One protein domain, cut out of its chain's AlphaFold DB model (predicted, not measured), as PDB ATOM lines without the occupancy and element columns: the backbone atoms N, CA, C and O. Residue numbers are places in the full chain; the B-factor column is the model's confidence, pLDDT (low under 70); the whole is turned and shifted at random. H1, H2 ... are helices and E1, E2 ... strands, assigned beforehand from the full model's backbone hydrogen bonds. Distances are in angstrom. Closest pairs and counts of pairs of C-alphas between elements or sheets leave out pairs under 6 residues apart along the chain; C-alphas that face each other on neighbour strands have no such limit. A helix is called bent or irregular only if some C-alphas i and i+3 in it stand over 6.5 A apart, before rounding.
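AT A GLANCE: This is residues 165 to 251 of the 253 residues of the protein "Putative DNA metabolism protein" of Joostella marina DSM 19592 (UniProt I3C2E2). A twisted sheet of four strands makes the core, with helix H1 packed over one face of it. Near the other end of the long axis a short helix, H2, only grazes the sheet, and from it the tail, residues 233 to 251 with no named element, comes round to the edge strand E4, beside which residues 249 to 250 pair. The printed part has 87 residues, with two named helices and four named strands in the order E1, H1, E2, E3, E4, H2; the class is mixed, helices and strands, with under half of the residues in named elements. The sheet is mixed, in the order E1, E2, E3, E4. The whole is compact, with a radius of gyration of the C-alphas of 12.0 A and spans of 32 by 28 by 25 A.

HOW THE PARTS SIT: Start at E1, residues 173 to 178, an edge strand. Its neighbour E2, residues 200 to 205, is parallel to it at 19 degrees; look for N 176 and O 202, 2.8 A apart and within hydrogen-bond range. Between them in the chain comes H1, residues 185 to 195; E1, H1 and E2 form a strand-helix-strand unit, two parallel neighbour strands with a helix between, and its crossover is right-handed. E3, residues 210 to 214, is antiparallel to E2 at 163 degrees, with N 203 and O 212 at 2.9 A. E4, residues 219 to 222, is antiparallel to E3 at 151 degrees, with N 220 and O 213 at 2.8 A. E2, E3 and E4 make a meander, each strand the antiparallel neighbour of the one before; E2 and E3 form a hairpin, as do E3 and E4. H1 is on the sheet at a height of 9.4 A, over E2 and E3, making two layers, helix on one face of a sheet. It runs along the strands, at 22 degrees to E3 on the local plane; its closest C-alphas to E3 are those of Leu 185 and Leu 212, 6.8 A apart. H2, residues 226 to 232, only grazes the sheet with residues 229 to 232, and is apart from H1. In H2 every O i to N i+4 pair is within hydrogen-bond range; in H1, 5 of 7 are.

IN THESE COORDINATES: Find C-alpha 173 at (94.916, 118.503, 135.329), where E1 begins; it runs 16.0 A. H1 spans 15.1 A and is irregular, C-alphas 187 and 190 being 7.3 A apart. E2 spans 16.9 A, E3 13.4 A and E4 9.5 A, to C-alpha 222 at (108.564, 122.132, 135.749). H2 spans 10.0 A and ends at C-alpha 232, (102.741, 111.371, 143.328).

THE WHOLE: The C-alphas farthest apart, those of Asn 236 and Val 251, are 33.5 A apart. The printed part has no cut. The link E1 to H1 is short, and the other four links between named elements are tight. Look at the B-factor column from residue 233 to 251: these 19 residues are under 70, while the mean pLDDT of the printed part is 82.1.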
ATOM      1  N   SER A 165      99.514 106.311 130.115       90.00
ATOM      2  CA  SER A 165      98.127 106.598 130.458       90.00
ATOM      3  C   SER A 165      98.059 107.745 131.453       90.00
ATOM      4  O   SER A 165      98.853 107.816 132.392       90.00
ATOM      5  N   PHE A 166      97.088 108.626 131.243       92.00
ATOM      6  CA  PHE A 166      96.809 109.745 132.129       92.00
ATOM      7  C   PHE A 166      95.798 109.346 133.202       92.00
ATOM      8  O   PHE A 166      94.788 108.703 132.910       92.00
ATOM      9  N   LYS A 167      96.065 109.757 134.438       89.00
ATOM     10  CA  LYS A 167      95.148 109.673 135.570       89.00
ATOM     11  C   LYS A 167      94.506 111.045 135.790       89.00
ATOM     12  O   LYS A 167      95.248 112.017 135.939       89.00
ATOM     13  N   PRO A 168      93.168 111.141 135.821       84.75
ATOM     14  CA  PRO A 168      92.492 112.384 136.164       84.75
ATOM     15  C   PRO A 168      92.852 112.851 137.574       84.75
ATOM     16  O   PRO A 168      93.032 112.028 138.471       84.75
ATOM     17  N   SER A 169      92.904 114.167 137.774       75.44
ATOM     18  CA  SER A 169      92.997 114.780 139.101       75.44
ATOM     19  C   SER A 169      91.835 115.743 139.360       75.44
ATOM     20  O   SER A 169      91.268 116.323 138.431       75.44
ATOM     21  N   ASN A 170      91.507 115.960 140.636       72.88
ATOM     22  CA  ASN A 170      90.415 116.832 141.083       72.88
ATOM     23  C   ASN A 170      90.609 118.310 140.717       72.88
ATOM     24  O   ASN A 170      89.651 119.074 140.753       72.88
ATOM     25  N   ASN A 171      91.826 118.729 140.370       73.44
ATOM     26  CA  ASN A 171      92.130 120.102 139.960       73.44
ATOM     27  C   ASN A 171      92.002 120.333 138.438       73.44
ATOM     28  O   ASN A 171      92.395 121.389 137.942       73.44
ATOM     29  N   GLY A 172      91.484 119.355 137.684       82.12
ATOM     30  CA  GLY A 172      91.296 119.466 136.235       82.12
ATOM     31  C   GLY A 172      92.587 119.352 135.416       82.12
ATOM     32  O   GLY A 172      92.602 119.747 134.248       82.12
ATOM     33  N   MET A 173      93.667 118.833 136.012       87.88
ATOM     34  CA  MET A 173      94.916 118.503 135.329       87.88
ATOM     35  C   MET A 173      95.162 116.993 135.358       87.88
ATOM     36  O   MET A 173      95.280 116.387 136.418       87.88
ATOM     37  N   ASP A 174      95.301 116.398 134.180       91.06
ATOM     38  CA  ASP A 174      95.582 114.972 134.032       91.06
ATOM     39  C   ASP A 174      97.078 114.686 134.286       91.06
ATOM     40  O   ASP A 174      97.949 115.350 133.724       91.06
ATOM     41  N   LEU A 175      97.407 113.682 135.101       90.75
ATOM     42  CA  LEU A 175      98.791 113.322 135.440       90.75
ATOM     43  C   LEU A 175      99.203 111.994 134.797       90.75
ATOM     44  O   LEU A 175      98.505 110.991 134.916       90.75
ATOM     45  N   ALA A 176     100.386 111.955 134.198       93.00
ATOM     46  CA  ALA A 176     101.069 110.726 133.821       93.00
ATOM     47  C   ALA A 176     102.453 110.677 134.475       93.00
ATOM     48  O   ALA A 176     103.206 111.648 134.437       93.00
ATOM     49  N   VAL A 177     102.801 109.531 135.056       92.00
ATOM     50  CA  VAL A 177     104.119 109.304 135.662       92.00
ATOM     51  C   VAL A 177     104.924 108.407 134.737       92.00
ATOM     52  O   VAL A 177     104.480 107.323 134.357       92.00
ATOM     53  N   LEU A 178     106.110 108.872 134.372       93.38
ATOM     54  CA  LEU A 178     107.065 108.170 133.543       93.38
ATOM     55  C   LEU A 178     108.195 107.611 134.411       93.38
ATOM     56  O   LEU A 178     108.808 108.328 135.199       93.38
ATOM     57  N   ASN A 179     108.518 106.340 134.193       91.06
ATOM     58  CA  ASN A 179     109.669 105.674 134.790       91.06
ATOM     59  C   ASN A 179     110.475 104.968 133.688       91.06
ATOM     60  O   ASN A 179     110.386 103.756 133.521       91.06
ATOM     61  N   SER A 180     111.217 105.744 132.890       93.81
ATOM     62  CA  SER A 180     112.013 105.223 131.769       93.81
ATOM     63  C   SER A 180     113.508 105.339 132.030       93.81
ATOM     64  O   SER A 180     113.991 106.330 132.580       93.81
ATOM     65  N   ASN A 181     114.269 104.350 131.561       93.31
ATOM     66  CA  ASN A 181     115.729 104.382 131.613       93.31
ATOM     67  C   ASN A 181     116.326 105.563 130.825       93.31
ATOM     68  O   ASN A 181     117.418 106.008 131.160       93.31
ATOM     69  N   PHE A 182     115.617 106.110 129.832       97.19
ATOM     70  CA  PHE A 182     116.098 107.200 128.971       97.19
ATOM     71  C   PHE A 182     115.362 108.509 129.242       97.19
ATOM     72  O   PHE A 182     114.244 108.506 129.760       97.19
ATOM     73  N   ASN A 183     115.983 109.632 128.883       97.12
ATOM     74  CA  ASN A 183     115.369 110.941 129.014       97.12
ATOM     75  C   ASN A 183     114.383 111.180 127.861       97.12
ATOM     76  O   ASN A 183     114.761 111.614 126.773       97.12
ATOM     77  N   MET A 184     113.106 110.891 128.106       97.44
ATOM     78  CA  MET A 184     112.091 110.874 127.047       97.44
ATOM     79  C   MET A 184     111.254 112.130 126.934       97.44
ATOM     80  O   MET A 184     110.679 112.369 125.869       97.44
ATOM     81  N   LEU A 185     111.189 112.942 127.990       96.81
ATOM     82  CA  LEU A 185     110.375 114.155 127.997       96.81
ATOM     83  C   LEU A 185     110.655 115.052 126.771       96.81
ATOM     84  O   LEU A 185     109.692 115.410 126.088       96.81
ATOM     85  N   PRO A 186     111.920 115.319 126.371       95.81
ATOM     86  CA  PRO A 186     112.206 116.128 125.184       95.81
ATOM     87  C   PRO A 186     111.635 115.575 123.868       95.81
ATOM     88  O   PRO A 186     111.450 116.338 122.922       95.81
ATOM     89  N   LEU A 187     111.351 114.270 123.788       96.88
ATOM     90  CA  LEU A 187     110.878 113.600 122.573       96.88
ATOM     91  C   LEU A 187     109.351 113.467 122.511       96.88
ATOM     92  O   LEU A 187     108.770 113.508 121.426       96.88
ATOM     93  N   ILE A 188     108.680 113.314 123.656       97.19
ATOM     94  CA  ILE A 188     107.252 112.951 123.695       97.19
ATOM     95  C   ILE A 188     106.300 114.146 123.834       97.19
ATOM     96  O   ILE A 188     105.128 114.028 123.474       97.19
ATOM     97  N   GLY A 189     106.775 115.311 124.292       95.69
ATOM     98  CA  GLY A 189     105.909 116.465 124.581       95.69
ATOM     99  C   GLY A 189     105.042 116.904 123.393       95.69
ATOM    100  O   GLY A 189     103.826 117.051 123.518       95.69
ATOM    101  N   LYS A 190     105.638 117.027 122.197       95.31
ATOM    102  CA  LYS A 190     104.905 117.404 120.969       95.31
ATOM    103  C   LYS A 190     103.841 116.378 120.569       95.31
ATOM    104  O   LYS A 190     102.819 116.755 119.999       95.31
ATOM    105  N   TYR A 191     104.086 115.092 120.825       97.19
ATOM    106  CA  TYR A 191     103.122 114.031 120.540       97.19
ATOM    107  C   TYR A 191     101.893 114.171 121.445       97.19
ATOM    108  O   TYR A 191     100.773 114.246 120.938       97.19
ATOM    109  N   PHE A 192     102.095 114.297 122.760       96.94
ATOM    110  CA  PHE A 192     100.992 114.397 123.716       96.94
ATOM    111  C   PHE A 192     100.219 115.714 123.610       96.94
ATOM    112  O   PHE A 192      98.994 115.688 123.695       96.94
ATOM    113  N   LYS A 193     100.883 116.832 123.276       96.56
ATOM    114  CA  LYS A 193     100.199 118.101 122.955       96.56
ATOM    115  C   LYS A 193      99.220 117.952 121.792       96.56
ATOM    116  O   LYS A 193      98.121 118.489 121.843       96.56
ATOM    117  N   ARG A 194      99.599 117.210 120.747       96.75
ATOM    118  CA  ARG A 194      98.723 116.953 119.593       96.75
ATOM    119  C   ARG A 194      97.609 115.955 119.918       96.75
ATOM    120  O   ARG A 194      96.512 116.101 119.397       96.75
ATOM    121  N   LYS A 195      97.893 114.945 120.746       95.62
ATOM    122  CA  LYS A 195      96.931 113.899 121.132       95.62
ATOM    123  C   LYS A 195      95.865 114.413 122.109       95.62
ATOM    124  O   LYS A 195      94.712 114.012 122.004       95.62
ATOM    125  N   TYR A 196      96.238 115.316 123.017       94.88
ATOM    126  CA  TYR A 196      95.366 115.884 124.050       94.88
ATOM    127  C   TYR A 196      95.431 117.426 124.058       94.88
ATOM    128  O   TYR A 196      95.940 118.015 125.011       94.88
ATOM    129  N   PRO A 197      94.932 118.107 123.007       95.31
ATOM    130  CA  PRO A 197      95.085 119.558 122.863       95.31
ATOM    131  C   PRO A 197      94.192 120.370 123.815       95.31
ATOM    132  O   PRO A 197      94.548 121.478 124.199       95.31
ATOM    133  N   ASN A 198      93.047 119.813 124.225       93.50
ATOM    134  CA  ASN A 198      92.004 120.530 124.973       93.50
ATOM    135  C   ASN A 198      92.018 120.231 126.479       93.50
ATOM    136  O   ASN A 198      91.048 120.521 127.175       93.50
ATOM    137  N   LYS A 199      93.079 119.596 126.981       90.38
ATOM    138  CA  LYS A 199      93.197 119.196 128.386       90.38
ATOM    139  C   LYS A 199      94.530 119.657 128.945       90.38
ATOM    140  O   LYS A 199      95.547 119.543 128.264       90.38
ATOM    141  N   LYS A 200      94.518 120.148 130.184       94.62
ATOM    142  CA  LYS A 200      95.752 120.377 130.933       94.62
ATOM    143  C   LYS A 200      96.317 119.032 131.347       94.62
ATOM    144  O   LYS A 200      95.570 118.180 131.830       94.62
ATOM    145  N   TRP A 201      97.616 118.849 131.176       94.50
ATOM    146  CA  TRP A 201      98.261 117.617 131.597       94.50
ATOM    147  C   TRP A 201      99.688 117.838 132.079       94.50
ATOM    148  O   TRP A 201     100.362 118.774 131.656       94.50
ATOM    149  N   LEU A 202     100.146 116.947 132.952       94.12
ATOM    150  CA  LEU A 202     101.514 116.864 133.440       94.12
ATOM    151  C   LEU A 202     102.058 115.466 133.145       94.12
ATOM    152  O   LEU A 202     101.464 114.473 133.554       94.12
ATOM    153  N   ILE A 203     103.189 115.377 132.449       95.25
ATOM    154  CA  ILE A 203     103.974 114.141 132.355       95.25
ATOM    155  C   ILE A 203     105.215 114.317 133.219       95.25
ATOM    156  O   ILE A 203     106.072 115.133 132.887       95.25
ATOM    157  N   TYR A 204     105.317 113.566 134.309       94.25
ATOM    158  CA  TYR A 204     106.408 113.675 135.272       94.25
ATOM    159  C   TYR A 204     107.386 112.505 135.145       94.25
ATOM    160  O   TYR A 204     106.973 111.352 135.233       94.25
ATOM    161  N   ASP A 205     108.674 112.783 134.945       94.81
ATOM    162  CA  ASP A 205     109.741 111.780 134.959       94.81
ATOM    163  C   ASP A 205     110.258 111.596 136.391       94.81
ATOM    164  O   ASP A 205     111.022 112.413 136.911       94.81
ATOM    165  N   GLN A 206     109.857 110.486 137.014       90.88
ATOM    166  CA  GLN A 206     110.223 110.140 138.388       90.88
ATOM    167  C   GLN A 206     111.735 109.958 138.577       90.88
ATOM    168  O   GLN A 206     112.249 110.166 139.670       90.88
ATOM    169  N   ARG A 207     112.476 109.537 137.548       91.31
ATOM    170  CA  ARG A 207     113.911 109.262 137.709       91.31
ATOM    171  C   ARG A 207     114.747 110.529 137.661       91.31
ATOM    172  O   ARG A 207     115.839 110.555 138.224       91.31
ATOM    173  N   ARG A 208     114.264 111.547 136.951       92.12
ATOM    174  CA  ARG A 208     114.974 112.816 136.728       92.12
ATOM    175  C   ARG A 208     114.378 113.980 137.513       92.12
ATOM    176  O   ARG A 208     114.939 115.069 137.484       92.12
ATOM    177  N   ASN A 209     113.278 113.737 138.220       91.81
ATOM    178  CA  ASN A 209     112.583 114.687 139.078       91.81
ATOM    179  C   ASN A 209     112.159 115.985 138.371       91.81
ATOM    180  O   ASN A 209     112.253 117.077 138.935       91.81
ATOM    181  N   TYR A 210     111.673 115.873 137.135       93.88
ATOM    182  CA  TYR A 210     111.105 117.000 136.394       93.88
ATOM    183  C   TYR A 210     109.978 116.540 135.471       93.88
ATOM    184  O   TYR A 210     109.851 115.352 135.167       93.88
ATOM    185  N   GLY A 211     109.142 117.475 135.031       94.44
ATOM    186  CA  GLY A 211     107.984 117.175 134.201       94.44
ATOM    187  C   GLY A 211     107.773 118.143 133.050       94.44
ATOM    188  O   GLY A 211     108.376 119.213 132.985       94.44
ATOM    189  N   LEU A 212     106.889 117.738 132.142       96.19
ATOM    190  CA  LEU A 212     106.293 118.594 131.126       96.19
ATOM    191  C   LEU A 212     104.858 118.911 131.513       96.19
ATOM    192  O   LEU A 212     104.027 118.003 131.556       96.19
ATOM    193  N   TYR A 213     104.576 120.185 131.743       95.00
ATOM    194  CA  TYR A 213     103.236 120.692 131.983       95.00
ATOM    195  C   TYR A 213     102.697 121.351 130.717       95.00
ATOM    196  O   TYR A 213     103.340 122.224 130.150       95.00
ATOM    197  N   PHE A 214     101.518 120.940 130.267       96.12
ATOM    198  CA  PHE A 214     100.821 121.566 129.153       96.12
ATOM    199  C   PHE A 214      99.605 122.331 129.656       96.12
ATOM    200  O   PHE A 214      98.665 121.743 130.195       96.12
ATOM    201  N   ASN A 215      99.598 123.641 129.422       92.94
ATOM    202  CA  ASN A 215      98.564 124.554 129.911       92.94
ATOM    203  C   ASN A 215      97.410 124.784 128.913       92.94
ATOM    204  O   ASN A 215      96.650 125.728 129.097       92.94
ATOM    205  N   THR A 216      97.286 123.922 127.891       94.25
ATOM    206  CA  THR A 216      96.452 124.032 126.666       94.25
ATOM    207  C   THR A 216      96.978 124.955 125.562       94.25
ATOM    208  O   THR A 216      96.505 124.880 124.428       94.25
ATOM    209  N   LYS A 217      98.019 125.753 125.827       93.44
ATOM    210  CA  LYS A 217      98.672 126.617 124.828       93.44
ATOM    211  C   LYS A 217     100.109 126.186 124.565       93.44
ATOM    212  O   LYS A 217     100.483 125.899 123.420       93.44
ATOM    213  N   GLU A 218     100.899 126.054 125.619       94.56
ATOM    214  CA  GLU A 218     102.328 125.751 125.571       94.56
ATOM    215  C   GLU A 218     102.715 124.647 126.553       94.56
ATOM    216  O   GLU A 218     101.905 124.225 127.380       94.56
ATOM    217  N   ILE A 219     103.930 124.124 126.366       95.50
ATOM    218  CA  ILE A 219     104.508 123.094 127.223       95.50
ATOM    219  C   ILE A 219     105.655 123.732 127.998       95.50
ATOM    220  O   ILE A 219     106.647 124.124 127.382       95.50
ATOM    221  N   ASP A 220     105.548 123.724 129.317       94.00
ATOM    222  CA  ASP A 220     106.568 124.206 130.235       94.00
ATOM    223  C   ASP A 220     107.305 123.037 130.884       94.00
ATOM    224  O   ASP A 220     106.729 121.973 131.144       94.00
ATOM    225  N   ARG A 221     108.598 123.233 131.155       93.38
ATOM    226  CA  ARG A 221     109.343 122.333 132.039       93.38
ATOM    227  C   ARG A 221     109.139 122.795 133.467       93.38
ATOM    228  O   ARG A 221     109.306 123.976 133.764       93.38
ATOM    229  N   ILE A 222     108.795 121.853 134.335       91.19
ATOM    230  CA  ILE A 222     108.564 122.132 135.749       91.19
ATOM    231  C   ILE A 222     109.373 121.192 136.634       91.19
ATOM    232  O   ILE A 222     109.568 120.016 136.311       91.19
ATOM    233  N   HIS A 223     109.773 121.709 137.789       88.75
ATOM    234  CA  HIS A 223     110.283 120.927 138.906       88.75
ATOM    235  C   HIS A 223     109.262 120.951 140.037       88.75
ATOM    236  O   HIS A 223     108.687 121.992 140.351       88.75
ATOM    237  N   LEU A 224     109.021 119.785 140.630       84.00
ATOM    238  CA  LEU A 224     108.090 119.651 141.744       84.00
ATOM    239  C   LEU A 224     108.835 119.757 143.069       84.00
ATOM    240  O   LEU A 224     109.950 119.245 143.194       84.00
ATOM    241  N   SER A 225     108.187 120.367 144.061       81.56
ATOM    242  CA  SER A 225     108.653 120.341 145.448       81.56
ATOM    243  C   SER A 225     108.707 118.899 145.972       81.56
ATOM    244  O   SER A 225     108.028 118.017 145.448       81.56
ATOM    245  N   ILE A 226     109.500 118.641 147.015       77.81
ATOM    246  CA  ILE A 226     109.577 117.306 147.635       77.81
ATOM    247  C   ILE A 226     108.197 116.863 148.141       77.81
ATOM    248  O   ILE A 226     107.807 115.717 147.927       77.81
ATOM    249  N   ASP A 227     107.423 117.779 148.724       77.44
ATOM    250  CA  ASP A 227     106.071 117.485 149.205       77.44
ATOM    251  C   ASP A 227     105.136 117.077 148.062       77.44
ATOM    252  O   ASP A 227     104.372 116.119 148.186       77.44
ATOM    253  N   ASP A 228     105.215 117.756 146.916       77.06
ATOM    254  CA  ASP A 228     104.416 117.396 145.742       77.06
ATOM    255  C   ASP A 228     104.892 116.092 145.095       77.06
ATOM    256  O   ASP A 228     104.072 115.322 144.594       77.06
ATOM    257  N   GLN A 229     106.194 115.795 145.150       77.06
ATOM    258  CA  GLN A 229     106.731 114.502 144.726       77.06
ATOM    259  C   GLN A 229     106.177 113.362 145.583       77.06
ATOM    260  O   GLN A 229     105.768 112.343 145.036       77.06
ATOM    261  N   LEU A 230     106.112 113.524 146.909       73.88
ATOM    262  CA  LEU A 230     105.565 112.502 147.808       73.88
ATOM    263  C   LEU A 230     104.096 112.199 147.499       73.88
ATOM    264  O   LEU A 230     103.700 111.032 147.496       73.88
ATOM    265  N   LYS A 231     103.308 113.219 147.137       74.44
ATOM    266  CA  LYS A 231     101.909 113.042 146.720       74.44
ATOM    267  C   LYS A 231     101.768 112.216 145.442       74.44
ATOM    268  O   LYS A 231     100.767 111.525 145.299       74.44
ATOM    269  N   ILE A 232     102.751 112.230 144.532       71.88
ATOM    270  CA  ILE A 232     102.741 111.371 143.328       71.88
ATOM    271  C   ILE A 232     102.768 109.878 143.699       71.88
ATOM    272  O   ILE A 232     102.243 109.042 142.958       71.88
ATOM    273  N   TYR A 233     103.347 109.532 144.850       66.75
ATOM    274  CA  TYR A 233     103.516 108.149 145.297       66.75
ATOM    275  C   TYR A 233     102.484 107.695 146.331       66.75
ATOM    276  O   TYR A 233     102.502 106.521 146.714       66.75
ATOM    277  N   ASP A 234     101.583 108.579 146.767       66.81
ATOM    278  CA  ASP A 234     100.551 108.222 147.733       66.81
ATOM    279  C   ASP A 234      99.503 107.297 147.088       66.81
ATOM    280  O   ASP A 234      98.707 107.686 146.232       66.81
ATOM    281  N   LYS A 235      99.527 106.022 147.495       55.59
ATOM    282  CA  LYS A 235      98.602 104.987 147.014       55.59
ATOM    283  C   LYS A 235      97.198 105.124 147.606       55.59
ATOM    284  O   LYS A 235      96.269 104.555 147.039       55.59
ATOM    285  N   ASN A 236      97.048 105.838 148.723       55.56
ATOM    286  CA  ASN A 236      95.795 105.920 149.472       55.56
ATOM    287  C   ASN A 236      94.886 107.046 148.974       55.56
ATOM    288  O   ASN A 236      93.691 107.034 149.261       55.56
ATOM    289  N   ASN A 237      95.428 107.992 148.204       51.75
ATOM    290  CA  ASN A 237      94.656 109.065 147.601       51.75
ATOM    291  C   ASN A 237      95.146 109.312 146.162       51.75
ATOM    292  O   ASN A 237      96.030 110.137 145.944       51.75
ATOM    293  N   PRO A 238      94.596 108.613 145.148       48.59
ATOM    294  CA  PRO A 238      95.050 108.714 143.753       48.59
ATOM    295  C   PRO A 238      94.744 110.073 143.096       48.59
ATOM    296  O   PRO A 238      94.924 110.237 141.890       48.59
ATOM    297  N   ILE A 239      94.243 111.029 143.878       47.56
ATOM    298  CA  ILE A 239      93.843 112.362 143.471       47.56
ATOM    299  C   ILE A 239      94.991 113.319 143.798       47.56
ATOM    300  O   ILE A 239      95.210 113.719 144.941       47.56
ATOM    301  N   PHE A 240      95.736 113.688 142.762       59.00
ATOM    302  CA  PHE A 240      96.978 114.438 142.891       59.00
ATOM    303  C   PHE A 240      96.747 115.949 142.985       59.00
ATOM    304  O   PHE A 240      96.471 116.612 141.985       59.00
ATOM    305  N   TYR A 241      96.961 116.531 144.161       52.00
ATOM    306  CA  TYR A 241      97.082 117.984 144.301       52.00
ATOM    307  C   TYR A 241      98.536 118.407 144.092       52.00
ATOM    308  O   TYR A 241      99.302 118.513 145.049       52.00
ATOM    309  N   VAL A 242      98.912 118.645 142.835       55.00
ATOM    310  CA  VAL A 242     100.149 119.366 142.511       55.00
ATOM    311  C   VAL A 242      99.818 120.856 142.512       55.00
ATOM    312  O   VAL A 242      99.064 121.312 141.647       55.00
ATOM    313  N   ASN A 243     100.337 121.605 143.489       55.28
ATOM    314  CA  ASN A 243     100.217 123.059 143.478       55.28
ATOM    315  C   ASN A 243     101.318 123.646 142.583       55.28
ATOM    316  O   ASN A 243     102.473 123.763 142.985       55.28
ATOM    317  N   LEU A 244     100.949 124.004 141.353       60.19
ATOM    318  CA  LEU A 244     101.879 124.584 140.384       60.19
ATOM    319  C   LEU A 244     102.285 126.032 140.722       60.19
ATOM    320  O   LEU A 244     103.257 126.512 140.145       60.19
ATOM    321  N   GLU A 245     101.619 126.713 141.665       52.09
ATOM    322  CA  GLU A 245     101.958 128.094 142.063       52.09
ATOM    323  C   GLU A 245     103.341 128.198 142.727       52.09
ATOM    324  O   GLU A 245     103.980 129.244 142.656       52.09
ATOM    325  N   ASN A 246     103.841 127.096 143.299       48.44
ATOM    326  CA  ASN A 246     105.172 127.019 143.909       48.44
ATOM    327  C   ASN A 246     106.234 126.395 142.984       48.44
ATOM    328  O   ASN A 246     107.399 126.291 143.370       48.44
ATOM    329  N   SER A 247     105.854 125.946 141.782       52.09
ATOM    330  CA  SER A 247     106.794 125.344 140.832       52.09
ATOM    331  C   SER A 247     107.444 126.424 139.971       52.09
ATOM    332  O   SER A 247     106.761 127.194 139.298       52.09
ATOM    333  N   GLN A 248     108.777 126.497 139.986       47.19
ATOM    334  CA  GLN A 248     109.514 127.370 139.075       47.19
ATOM    335  C   GLN A 248     109.342 126.830 137.649       47.19
ATOM    336  O   GLN A 248     109.862 125.765 137.310       47.19
ATOM    337  N   ALA A 249     108.563 127.540 136.833       43.09
ATOM    338  CA  ALA A 249     108.462 127.276 135.408       43.09
ATOM    339  C   ALA A 249     109.718 127.822 134.720       43.09
ATOM    340  O   ALA A 249     109.946 129.033 134.691       43.09
ATOM    341  N   GLU A 250     110.532 126.935 134.152       42.03
ATOM    342  CA  GLU A 250     111.569 127.352 133.213       42.03
ATOM    343  C   GLU A 250     110.931 127.485 131.828       42.03
ATOM    344  O   GLU A 250     110.629 126.493 131.151       42.03
ATOM    345  N   VAL A 251     110.713 128.734 131.413       28.67
ATOM    346  CA  VAL A 251     110.296 129.085 130.051       28.67
ATOM    347  C   VAL A 251     111.402 128.627 129.095       28.67
ATOM    348  O   VAL A 251     112.501 129.182 129.107       28.67
TER     349      VAL A 251